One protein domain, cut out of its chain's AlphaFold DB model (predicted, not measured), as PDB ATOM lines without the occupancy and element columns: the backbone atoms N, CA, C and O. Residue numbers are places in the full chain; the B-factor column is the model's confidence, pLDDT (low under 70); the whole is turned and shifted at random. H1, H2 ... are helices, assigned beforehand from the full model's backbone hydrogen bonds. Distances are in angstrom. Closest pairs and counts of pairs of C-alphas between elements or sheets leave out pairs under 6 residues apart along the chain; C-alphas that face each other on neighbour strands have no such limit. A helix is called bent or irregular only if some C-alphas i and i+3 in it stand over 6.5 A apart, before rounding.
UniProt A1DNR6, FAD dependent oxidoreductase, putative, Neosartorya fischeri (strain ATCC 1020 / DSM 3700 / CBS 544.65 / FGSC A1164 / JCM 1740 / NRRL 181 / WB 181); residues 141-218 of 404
ATOM      1  N   TYR A 141     172.770 150.399 190.320       92.62
ATOM      2  CA  TYR A 141     173.828 149.386 190.308       92.62
ATOM      3  C   TYR A 141     174.545 149.251 191.664       92.62
ATOM      4  O   TYR A 141     174.849 148.135 192.083       92.62
ATOM      5  N   VAL A 142     174.775 150.359 192.382       90.88
ATOM      6  CA  VAL A 142     175.412 150.345 193.714       90.88
ATOM      7  C   VAL A 142     174.442 149.827 194.770       90.88
ATOM      8  O   VAL A 142     174.778 148.910 195.523       90.88
ATOM      9  N   GLU A 143     173.233 150.394 194.804       90.62
ATOM     10  CA  GLU A 143     172.188 150.023 195.762       90.62
ATOM     11  C   GLU A 143     171.822 148.545 195.612       90.62
ATOM     12  O   GLU A 143     171.800 147.803 196.595       90.62
ATOM     13  N   TYR A 144     171.627 148.078 194.376       95.69
ATOM     14  CA  TYR A 144     171.318 146.680 194.100       95.69
ATOM     15  C   TYR A 144     172.397 145.737 194.615       95.69
ATOM     16  O   TYR A 144     172.080 144.778 195.315       95.69
ATOM     17  N   ALA A 145     173.668 146.010 194.304       91.44
ATOM     18  CA  ALA A 145     174.775 145.160 194.724       91.44
ATOM     19  C   ALA A 145     174.847 145.048 196.258       91.44
ATOM     20  O   ALA A 145     174.980 143.946 196.796       91.44
ATOM     21  N   GLY A 146     174.686 146.170 196.972       87.69
ATOM     22  CA  GLY A 146     174.659 146.192 198.436       87.69
ATOM     23  C   GLY A 146     173.453 145.452 199.026       87.69
ATOM     24  O   GLY A 146     173.598 144.624 199.930       87.69
ATOM     25  N   LEU A 147     172.257 145.701 198.490       92.12
ATOM     26  CA  LEU A 147     171.021 145.061 198.940       92.12
ATOM     27  C   LEU A 147     171.016 143.556 198.650       92.12
ATOM     28  O   LEU A 147     170.628 142.775 199.519       92.12
ATOM     29  N   LYS A 148     171.489 143.133 197.473       95.31
ATOM     30  CA  LYS A 148     171.608 141.722 197.076       95.31
ATOM     31  C   LYS A 148     172.552 140.978 198.006       95.31
ATOM     32  O   LYS A 148     172.198 139.905 198.487       95.31
ATOM     33  N   ALA A 149     173.711 141.562 198.314       92.62
ATOM     34  CA  ALA A 149     174.676 140.966 199.236       92.62
ATOM     35  C   ALA A 149     174.099 140.762 200.649       92.62
ATOM     36  O   ALA A 149     174.462 139.808 201.335       92.62
ATOM     37  N   ARG A 150     173.191 141.645 201.088       93.12
ATOM     38  CA  ARG A 150     172.628 141.619 202.444       93.12
ATOM     39  C   ARG A 150     171.334 140.815 202.574       93.12
ATOM     40  O   ARG A 150     171.124 140.181 203.605       93.12
ATOM     41  N   PHE A 151     170.465 140.859 201.567       92.81
ATOM     42  CA  PHE A 151     169.084 140.364 201.651       92.81
ATOM     43  C   PHE A 151     168.696 139.385 200.531       92.81
ATOM     44  O   PHE A 151     167.569 138.881 200.518       92.81
ATOM     45  N   GLY A 152     169.614 139.099 199.605       95.12
ATOM     46  CA  GLY A 152     169.359 138.276 198.426       95.12
ATOM     47  C   GLY A 152     168.594 139.014 197.323       95.12
ATOM     48  O   GLY A 152     168.087 140.121 197.510       95.12
ATOM     49  N   VAL A 153     168.514 138.374 196.156       96.38
ATOM     50  CA  VAL A 153     167.978 138.952 194.908       96.38
ATOM     51  C   VAL A 153     166.545 139.469 195.072       96.38
ATOM     52  O   VAL A 153     166.273 140.628 194.770       96.38
ATOM     53  N   GLU A 154     165.638 138.651 195.609       96.38
ATOM     54  CA  GLU A 154     164.208 138.984 195.689       96.38
ATOM     55  C   GLU A 154     163.920 140.235 196.530       96.38
ATOM     56  O   GLU A 154     163.149 141.110 196.128       96.38
ATOM     57  N   HIS A 155     164.556 140.359 197.699       95.25
ATOM     58  CA  HIS A 155     164.382 141.536 198.551       95.25
ATOM     59  C   HIS A 155     165.095 142.757 197.980       95.25
ATOM     60  O   HIS A 155     164.551 143.859 198.061       95.25
ATOM     61  N   ALA A 156     166.265 142.571 197.361       95.50
ATOM     62  CA  ALA A 156     166.985 143.656 196.707       95.50
ATOM     63  C   ALA A 156     166.148 144.300 195.598       95.50
ATOM     64  O   ALA A 156     166.035 145.522 195.565       95.50
ATOM     65  N   LYS A 157     165.471 143.497 194.769       96.12
ATOM     66  CA  LYS A 157     164.557 143.994 193.727       96.12
ATOM     67  C   LYS A 157     163.399 144.798 194.314       96.12
ATOM     68  O   LYS A 157     163.103 145.891 193.843       96.12
ATOM     69  N   LYS A 158     162.760 144.298 195.377       95.44
ATOM     70  CA  LYS A 158     161.645 145.003 196.039       95.44
ATOM     71  C   LYS A 158     162.079 146.343 196.633       95.44
ATOM     72  O   LYS A 158     161.376 147.338 196.459       95.44
ATOM     73  N   LEU A 159     163.221 146.366 197.319       93.88
ATOM     74  CA  LEU A 159     163.763 147.566 197.958       93.88
ATOM     75  C   LEU A 159     164.259 148.583 196.927       93.88
ATOM     76  O   LEU A 159     163.915 149.757 197.036       93.88
ATOM     77  N   LEU A 160     164.968 148.138 195.888       93.81
ATOM     78  CA  LEU A 160     165.394 149.008 194.795       93.81
ATOM     79  C   LEU A 160     164.195 149.593 194.043       93.81
ATOM     80  O   LEU A 160     164.149 150.793 193.785       93.81
ATOM     81  N   GLY A 161     163.184 148.772 193.744       93.19
ATOM     82  CA  GLY A 161     161.943 149.243 193.133       93.19
ATOM     83  C   GLY A 161     161.219 150.271 194.007       93.19
ATOM     84  O   GLY A 161     160.693 151.254 193.495       93.19
ATOM     85  N   PHE A 162     161.218 150.089 195.331       92.06
ATOM     86  CA  PHE A 162     160.693 151.084 196.269       92.06
ATOM     87  C   PHE A 162     161.490 152.397 196.229       92.06
ATOM     88  O   PHE A 162     160.883 153.460 196.122       92.06
ATOM     89  N   GLN A 163     162.825 152.333 196.234       90.19
ATOM     90  CA  GLN A 163     163.691 153.512 196.119       90.19
ATOM     91  C   GLN A 163     163.481 154.255 194.788       90.19
ATOM     92  O   GLN A 163     163.333 155.475 194.794       90.19
ATOM     93  N   ARG A 164     163.412 153.544 193.651       88.50
ATOM     94  CA  ARG A 164     163.180 154.153 192.326       88.50
ATOM     95  C   ARG A 164     161.822 154.856 192.249       88.50
ATOM     96  O   ARG A 164     161.753 155.968 191.737       88.50
ATOM     97  N   ARG A 165     160.759 154.268 192.818       90.88
ATOM     98  CA  ARG A 165     159.426 154.904 192.863       90.88
ATOM     99  C   ARG A 165     159.407 156.227 193.631       90.88
ATOM    100  O   ARG A 165     158.560 157.064 193.341       90.88
ATOM    101  N   ASN A 166     160.329 156.436 194.571       88.25
ATOM    102  CA  ASN A 166     160.420 157.697 195.303       88.25
ATOM    103  C   ASN A 166     160.789 158.881 194.390       88.25
ATOM    104  O   ASN A 166     160.348 159.995 194.647       88.25
ATOM    105  N   LEU A 167     161.554 158.646 193.314       87.62
ATOM    106  CA  LEU A 167     161.905 159.694 192.347       87.62
ATOM    107  C   LEU A 167     160.649 160.241 191.660       87.62
ATOM    108  O   LEU A 167     160.383 161.438 191.727       87.62
ATOM    109  N   ALA A 168     159.840 159.344 191.090       88.94
ATOM    110  CA  ALA A 168     158.577 159.700 190.449       88.94
ATOM    111  C   ALA A 168     157.598 160.341 191.445       88.94
ATOM    112  O   ALA A 168     157.038 161.390 191.160       88.94
ATOM    113  N   ALA A 169     157.469 159.780 192.652       90.38
ATOM    114  CA  ALA A 169     156.555 160.305 193.664       90.38
ATOM    115  C   ALA A 169     156.876 161.752 194.084       90.38
ATOM    116  O   ALA A 169     155.957 162.533 194.329       90.38
ATOM    117  N   ILE A 170     158.159 162.130 194.161       90.19
ATOM    118  CA  ILE A 170     158.550 163.513 194.466       90.19
ATOM    119  C   ILE A 170     158.227 164.445 193.292       90.19
ATOM    120  O   ILE A 170     157.718 165.542 193.515       90.19
ATOM    121  N   LEU A 171     158.483 164.017 192.053       91.44
ATOM    122  CA  LEU A 171     158.149 164.814 190.870       91.44
ATOM    123  C   LEU A 171     156.635 165.010 190.732       91.44
ATOM    124  O   LEU A 171     156.192 166.138 190.527       91.44
ATOM    125  N   ASP A 172     155.846 163.955 190.938       92.44
ATOM    126  CA  ASP A 172     154.382 164.013 190.940       92.44
ATOM    127  C   ASP A 172     153.867 164.974 192.017       92.44
ATOM    128  O   ASP A 172     152.985 165.797 191.757       92.44
ATOM    129  N   LEU A 173     154.446 164.917 193.223       91.25
ATOM    130  CA  LEU A 173     154.101 165.822 194.317       91.25
ATOM    131  C   LEU A 173     154.342 167.288 193.934       91.25
ATOM    132  O   LEU A 173     153.492 168.134 194.207       91.25
ATOM    133  N   VAL A 174     155.474 167.592 193.293       91.62
ATOM    134  CA  VAL A 174     155.800 168.953 192.838       91.62
ATOM    135  C   VAL A 174     154.869 169.401 191.710       91.62
ATOM    136  O   VAL A 174     154.399 170.536 191.721       91.62
ATOM    137  N   GLN A 175     154.549 168.519 190.762       90.62
ATOM    138  CA  GLN A 175     153.649 168.836 189.649       90.62
ATOM    139  C   GLN A 175     152.215 169.124 190.110       90.62
ATOM    140  O   GLN A 175     151.552 169.991 189.543       90.62
ATOM    141  N   GLN A 176     151.742 168.424 191.143       90.44
ATOM    142  CA  GLN A 176     150.381 168.564 191.672       90.44
ATOM    143  C   GLN A 176     150.201 169.768 192.609       90.44
ATOM    144  O   GLN A 176     149.067 170.113 192.936       90.44
ATOM    145  N   ASN A 177     151.286 170.416 193.044       88.75
ATOM    146  CA  ASN A 177     151.239 171.511 194.011       88.75
ATOM    147  C   ASN A 177     151.982 172.740 193.478       88.75
ATOM    148  O   ASN A 177     153.209 172.789 193.507       88.75
ATOM    149  N   GLU A 178     151.239 173.774 193.068       88.44
ATOM    150  CA  GLU A 178     151.810 174.989 192.460       88.44
ATOM    151  C   GLU A 178     152.897 175.637 193.329       88.44
ATOM    152  O   GLU A 178     153.951 176.021 192.828       88.44
ATOM    153  N   ALA A 179     152.685 175.678 194.647       86.31
ATOM    154  CA  ALA A 179     153.655 176.220 195.595       86.31
ATOM    155  C   ALA A 179     154.994 175.455 195.588       86.31
ATOM    156  O   ALA A 179     156.046 176.045 195.815       86.31
ATOM    157  N   LEU A 180     154.987 174.151 195.293       88.62
ATOM    158  CA  LEU A 180     156.198 173.330 195.298       88.62
ATOM    159  C   LEU A 180     157.031 173.474 194.020       88.62
ATOM    160  O   LEU A 180     158.188 173.050 194.013       88.62
ATOM    161  N   LYS A 181     156.517 174.119 192.963       88.25
ATOM    162  CA  LYS A 181     157.293 174.385 191.737       88.25
ATOM    163  C   LYS A 181     158.515 175.270 191.979       88.25
ATOM    164  O   LYS A 181     159.491 175.155 191.244       88.25
ATOM    165  N   ALA A 182     158.509 176.071 193.048       88.31
ATOM    166  CA  ALA A 182     159.667 176.845 193.498       88.31
ATOM    167  C   ALA A 182     160.894 175.975 193.850       88.31
ATOM    168  O   ALA A 182     161.999 176.493 193.948       88.31
ATOM    169  N   SER A 183     160.723 174.657 194.023       86.88
ATOM    170  CA  SER A 183     161.834 173.711 194.216       86.88
ATOM    171  C   SER A 183     162.644 173.421 192.947       86.88
ATOM    172  O   SER A 183     163.691 172.784 193.036       86.88
ATOM    173  N   GLU A 184     162.149 173.827 191.771       89.19
ATOM    174  CA  GLU A 184     162.753 173.547 190.459       89.19
ATOM    175  C   GLU A 184     163.009 172.054 190.171       89.19
ATOM    176  O   GLU A 184     163.871 171.707 189.349       89.19
ATOM    177  N   ALA A 185     162.274 171.160 190.844       89.56
ATOM    178  CA  ALA A 185     162.431 169.722 190.679       89.56
ATOM    179  C   ALA A 185     162.159 169.310 189.226       89.56
ATOM    180  O   ALA A 185     161.126 169.638 188.640       89.56
ATOM    181  N   ARG A 186     163.113 168.586 188.640       90.25
ATOM    182  CA  ARG A 186     163.096 168.161 187.241       90.25
ATOM    183  C   ARG A 186     163.927 166.902 187.063       90.25
ATOM    184  O   ARG A 186     164.872 166.668 187.817       90.25
ATOM    185  N   GLU A 187     163.607 166.130 186.036       87.62
ATOM    186  CA  GLU A 187     164.476 165.041 185.607       87.62
ATOM    187  C   GLU A 187     165.723 165.599 184.925       87.62
ATOM    188  O   GLU A 187     165.666 166.539 184.128       87.62
ATOM    189  N   VAL A 188     166.868 165.013 185.262       84.06
ATOM    190  CA  VAL A 188     168.160 165.326 184.658       84.06
ATOM    191  C   VAL A 188     168.919 164.034 184.403       84.06
ATOM    192  O   VAL A 188     168.761 163.048 185.124       84.06
ATOM    193  N   GLN A 189     169.797 164.052 183.407       82.06
ATOM    194  CA  GLN A 189     170.746 162.967 183.209       82.06
ATOM    195  C   GLN A 189     171.877 163.086 184.235       82.06
ATOM    196  O   GLN A 189     172.464 164.155 184.402       82.06
ATOM    197  N   THR A 190     172.202 161.984 184.911       81.31
ATOM    198  CA  THR A 190     173.376 161.915 185.790       81.31
ATOM    199  C   THR A 190     174.512 161.184 185.089       81.31
ATOM    200  O   THR A 190     174.291 160.140 184.480       81.31
ATOM    201  N   VAL A 191     175.731 161.707 185.221       83.44
ATOM    202  CA  VAL A 191     176.955 161.067 184.727       83.44
ATOM    203  C   VAL A 191     177.833 160.698 185.919       83.44
ATOM    204  O   VAL A 191     178.249 161.571 186.677       83.44
ATOM    205  N   ASP A 192     178.130 159.406 186.060       84.06
ATOM    206  CA  ASP A 192     179.058 158.895 187.068       84.06
ATOM    207  C   ASP A 192     180.440 158.699 186.429       84.06
ATOM    208  O   ASP A 192     180.623 157.834 185.572       84.06
ATOM    209  N   VAL A 193     181.416 159.521 186.832       83.25
ATOM    210  CA  VAL A 193     182.789 159.476 186.304       83.25
ATOM    211  C   VAL A 193     183.688 158.692 187.255       83.25
ATOM    212  O   VAL A 193     183.866 159.070 188.412       83.25
ATOM    213  N   PHE A 194     184.297 157.620 186.749       80.88
ATOM    214  CA  PHE A 194     185.243 156.794 187.496       80.88
ATOM    215  C   PHE A 194     186.674 157.153 187.102       80.88
ATOM    216  O   PHE A 194     187.096 156.903 185.977       80.88
ATOM    217  N   THR A 195     187.426 157.735 188.034       79.75
ATOM    218  CA  THR A 195     188.842 158.091 187.834       79.75
ATOM    219  C   THR A 195     189.811 157.005 188.304       79.75
ATOM    220  O   THR A 195     191.013 157.134 188.100       79.75
ATOM    221  N   ASP A 196     189.298 155.957 188.951       87.69
ATOM    222  CA  ASP A 196     190.057 154.809 189.443       87.69
ATOM    223  C   ASP A 196     189.666 153.545 188.666       87.69
ATOM    224  O   ASP A 196     188.482 153.220 188.535       87.69
ATOM    225  N   GLU A 197     190.664 152.823 188.154       84.38
ATOM    226  CA  GLU A 197     190.449 151.645 187.308       84.38
ATOM    227  C   GLU A 197     189.792 150.489 188.079       84.38
ATOM    228  O   GLU A 197     188.913 149.803 187.550       84.38
ATOM    229  N   GLY A 198     190.149 150.300 189.353       86.25
ATOM    230  CA  GLY A 198     189.557 149.267 190.201       86.25
ATOM    231  C   GLY A 198     188.068 149.513 190.446       86.25
ATOM    232  O   GLY A 198     187.242 148.604 190.296       86.25
ATOM    233  N   MET A 199     187.699 150.754 190.762       83.50
ATOM    234  CA  MET A 199     186.305 151.171 190.901       83.50
ATOM    235  C   MET A 199     185.546 151.097 189.581       83.50
ATOM    236  O   MET A 199     184.397 150.658 189.589       83.50
ATOM    237  N   TRP A 200     186.180 151.422 188.453       87.69
ATOM    238  CA  TRP A 200     185.579 151.255 187.130       87.69
ATOM    239  C   TRP A 200     185.223 149.793 186.838       87.69
ATOM    240  O   TRP A 200     184.092 149.478 186.458       87.69
ATOM    241  N   VAL A 201     186.161 148.871 187.066       91.62
ATOM    242  CA  VAL A 201     185.929 147.432 186.882       91.62
ATOM    243  C   VAL A 201     184.822 146.936 187.815       91.62
ATOM    244  O   VAL A 201     183.920 146.215 187.376       91.62
ATOM    245  N   LYS A 202     184.838 147.362 189.084       92.25
ATOM    246  CA  LYS A 202     183.805 147.008 190.065       92.25
ATOM    247  C   LYS A 202     182.427 147.532 189.653       92.25
ATOM    248  O   LYS A 202     181.458 146.780 189.717       92.25
ATOM    249  N   ALA A 203     182.332 148.780 189.200       92.25
ATOM    250  CA  ALA A 203     181.086 149.388 188.746       92.25
ATOM    251  C   ALA A 203     180.502 148.659 187.537       92.25
ATOM    252  O   ALA A 203     179.330 148.285 187.567       92.25
ATOM    253  N   LYS A 204     181.326 148.347 186.526       94.38
ATOM    254  CA  LYS A 204     180.890 147.548 185.371       94.38
ATOM    255  C   LYS A 204     180.308 146.201 185.787       94.38
ATOM    256  O   LYS A 204     179.262 145.808 185.276       94.38
ATOM    257  N   LYS A 205     180.949 145.516 186.739       96.50
ATOM    258  CA  LYS A 205     180.439 144.250 187.274       96.50
ATOM    259  C   LYS A 205     179.084 144.431 187.965       96.50
ATOM    260  O   LYS A 205     178.162 143.676 187.684       96.50
ATOM    261  N   MET A 206     178.939 145.452 188.812       97.25
ATOM    262  CA  MET A 206     177.665 145.754 189.483       97.25
ATOM    263  C   MET A 206     176.540 146.044 188.478       97.25
ATOM    264  O   MET A 206     175.427 145.551 188.645       97.25
ATOM    265  N   VAL A 207     176.833 146.784 187.403       96.88
ATOM    266  CA  VAL A 207     175.873 147.041 186.317       96.88
ATOM    267  C   VAL A 207     175.489 145.747 185.593       96.88
ATOM    268  O   VAL A 207     174.311 145.531 185.320       96.88
ATOM    269  N   GLN A 208     176.452 144.871 185.293       96.94
ATOM    270  CA  GLN A 208     176.181 143.579 184.652       96.94
ATOM    271  C   GLN A 208     175.300 142.674 185.519       96.94
ATOM    272  O   GLN A 208     174.344 142.094 185.009       96.94
ATOM    273  N   GLU A 209     175.579 142.589 186.821       96.69
ATOM    274  CA  GLU A 209     174.758 141.816 187.758       96.69
ATOM    275  C   GLU A 209     173.325 142.357 187.837       96.69
ATOM    276  O   GLU A 209     172.372 141.583 187.778       96.69
ATOM    277  N   LEU A 210     173.160 143.682 187.909       97.31
ATOM    278  CA  LEU A 210     171.835 144.299 187.904       97.31
ATOM    279  C   LEU A 210     171.076 143.995 186.602       97.31
ATOM    280  O   LEU A 210     169.916 143.597 186.660       97.31
ATOM    281  N   ARG A 211     171.728 144.124 185.437       97.44
ATOM    282  CA  ARG A 211     171.122 143.804 184.131       97.44
ATOM    283  C   ARG A 211     170.654 142.351 184.043       97.44
ATOM    284  O   ARG A 211     169.656 142.081 183.386       97.44
ATOM    285  N   GLN A 212     171.368 141.430 184.685       96.62
ATOM    286  CA  GLN A 212     171.004 140.017 184.703       96.62
ATOM    287  C   GLN A 212     169.791 139.743 185.602       96.62
ATOM    288  O   GLN A 212     168.880 139.021 185.201       96.62
ATOM    289  N   ASP A 213     169.772 140.310 186.808       96.38
ATOM    290  CA  ASP A 213     168.780 139.954 187.828       96.38
ATOM    291  C   ASP A 213     167.493 140.810 187.765       96.38
ATOM    292  O   ASP A 213     166.411 140.370 188.186       96.38
ATOM    293  N   ALA A 214     167.600 142.046 187.264       94.69
ATOM    294  CA  ALA A 214     166.522 143.032 187.159       94.69
ATOM    295  C   ALA A 214     166.732 143.965 185.941       94.69
ATOM    296  O   ALA A 214     167.053 145.144 186.113       94.69
ATOM    297  N   PRO A 215     166.582 143.449 184.704       94.12
ATOM    298  CA  PRO A 215     166.862 144.201 183.476       94.12
ATOM    299  C   PRO A 215     166.021 145.476 183.330       94.12
ATOM    300  O   PRO A 215     166.531 146.490 182.863       94.12
ATOM    301  N   ASP A 216     164.770 145.447 183.794       92.50
ATOM    302  CA  ASP A 216     163.856 146.593 183.851       92.50
ATOM    303  C   ASP A 216     164.409 147.746 184.703       92.50
ATOM    304  O   ASP A 216     164.174 148.913 184.425       92.50
ATOM    305  N   MET A 217     165.207 147.434 185.727       92.25
ATOM    306  CA  MET A 217     165.815 148.429 186.614       92.25
ATOM    307  C   MET A 217     167.195 148.903 186.138       92.25
ATOM    308  O   MET A 217     167.842 149.667 186.858       92.25
ATOM    309  N   ALA A 218     167.654 148.442 184.971       92.94
ATOM    310  CA  ALA A 218     168.951 148.774 184.386       92.94
ATOM    311  C   ALA A 218     168.852 149.431 183.000       92.94
ATOM    312  O   ALA A 218     169.888 149.733 182.407       92.94
TER     313      ALA A 218
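What this domain is: This is residues 141 to 218 of the 404 residues of the protein "FAD dependent oxidoreductase, putative" of Neosartorya fischeri (strain ATCC 1020 / DSM 3700 / CBS 544.65 / FGSC A1164 / JCM 1740 / NRRL 181 / WB 181) (UniProt A1DNR6). The domain is a loose, open triangle of chain: the long arm H1b makes one side, the strung-out link of residues 184 to 196 makes the second, and H3 makes the third. H1a, the first arm of the bent helix H1, folds back beside the start of H1b and packs across H3, while the short helix H2 turns the corner at the far end of H1b. The printed part has 78 residues with three named helices, H1, H2 and H3 in that order, and no named strand; the class is all helix. The whole is loose, with a radius of gyration of the C-alphas of 15.6 A and spans of 44 by 32 by 19 A.

How they stand to each other: The longest helix, H1, residues 141 to 176, was assigned as one helix by its hydrogen bonds, but it is bent: C-alphas 150 and 153 are 9.2 A apart. Its arms are H1a, residues 141 to 150, and H1b, residues 153 to 176. H1a touches residues 153 to 160 of H1b, with the closest C-alphas, those of Leu 147 and Ala 156, 4.8 A apart. The two arms run opposite ways at a steep tilt of 44 degrees. H3, residues 197 to 213, touches H1a with residues 203 to 210 alone; the closest C-alphas are those of Tyr 141 and Val 207, 5.1 A apart. Their lines are only just about perpendicular, at 73 degrees. H1b and H3 are close but not clearly touching, with the closest C-alphas, those of Val 153 and Asp 213, 7.2 A apart. H2, residues 178 to 183, touches H1b only at the corner by their link, where the C-alphas of Val 174 and Leu 180 come closest at 5.0 A. H2 is apart from H1a and from H3. Each O i to N i+4 pair is within hydrogen-bond range in H1a and H3, against 18 of 20 in H1b and 0 of 2 in H2, where 2 of 3 O i to N i+3 pairs are within range.

Where its parts are: H1a begins at C-alpha 141, (173.828, 149.386, 190.308), and measures 14.5 A. H1b measures 34.6 A and ends at C-alpha 176, (150.381, 168.564, 191.672). H2 measures 10.3 A; it is neither bent nor irregular, but only just, with C-alphas 179 and 182 6.4 A apart. H3 measures 24.6 A and ends at C-alpha 213, (168.780, 139.954, 187.828).

The domain as a whole: The two C-alphas farthest apart are those of Glu 178 and Gly 198, at 45.7 A, while the first and last printed C-alphas, 141 and 218, are 7.7 A apart. The link from H1 to H2 is tight, and the link from H2 to H3 is long, with 13 residues. Residues 195 to 201, of which 197 to 201 belong to H3, stand free. The printed part has no cut. Its mean pLDDT is 90.9, and no printed residue is under 70.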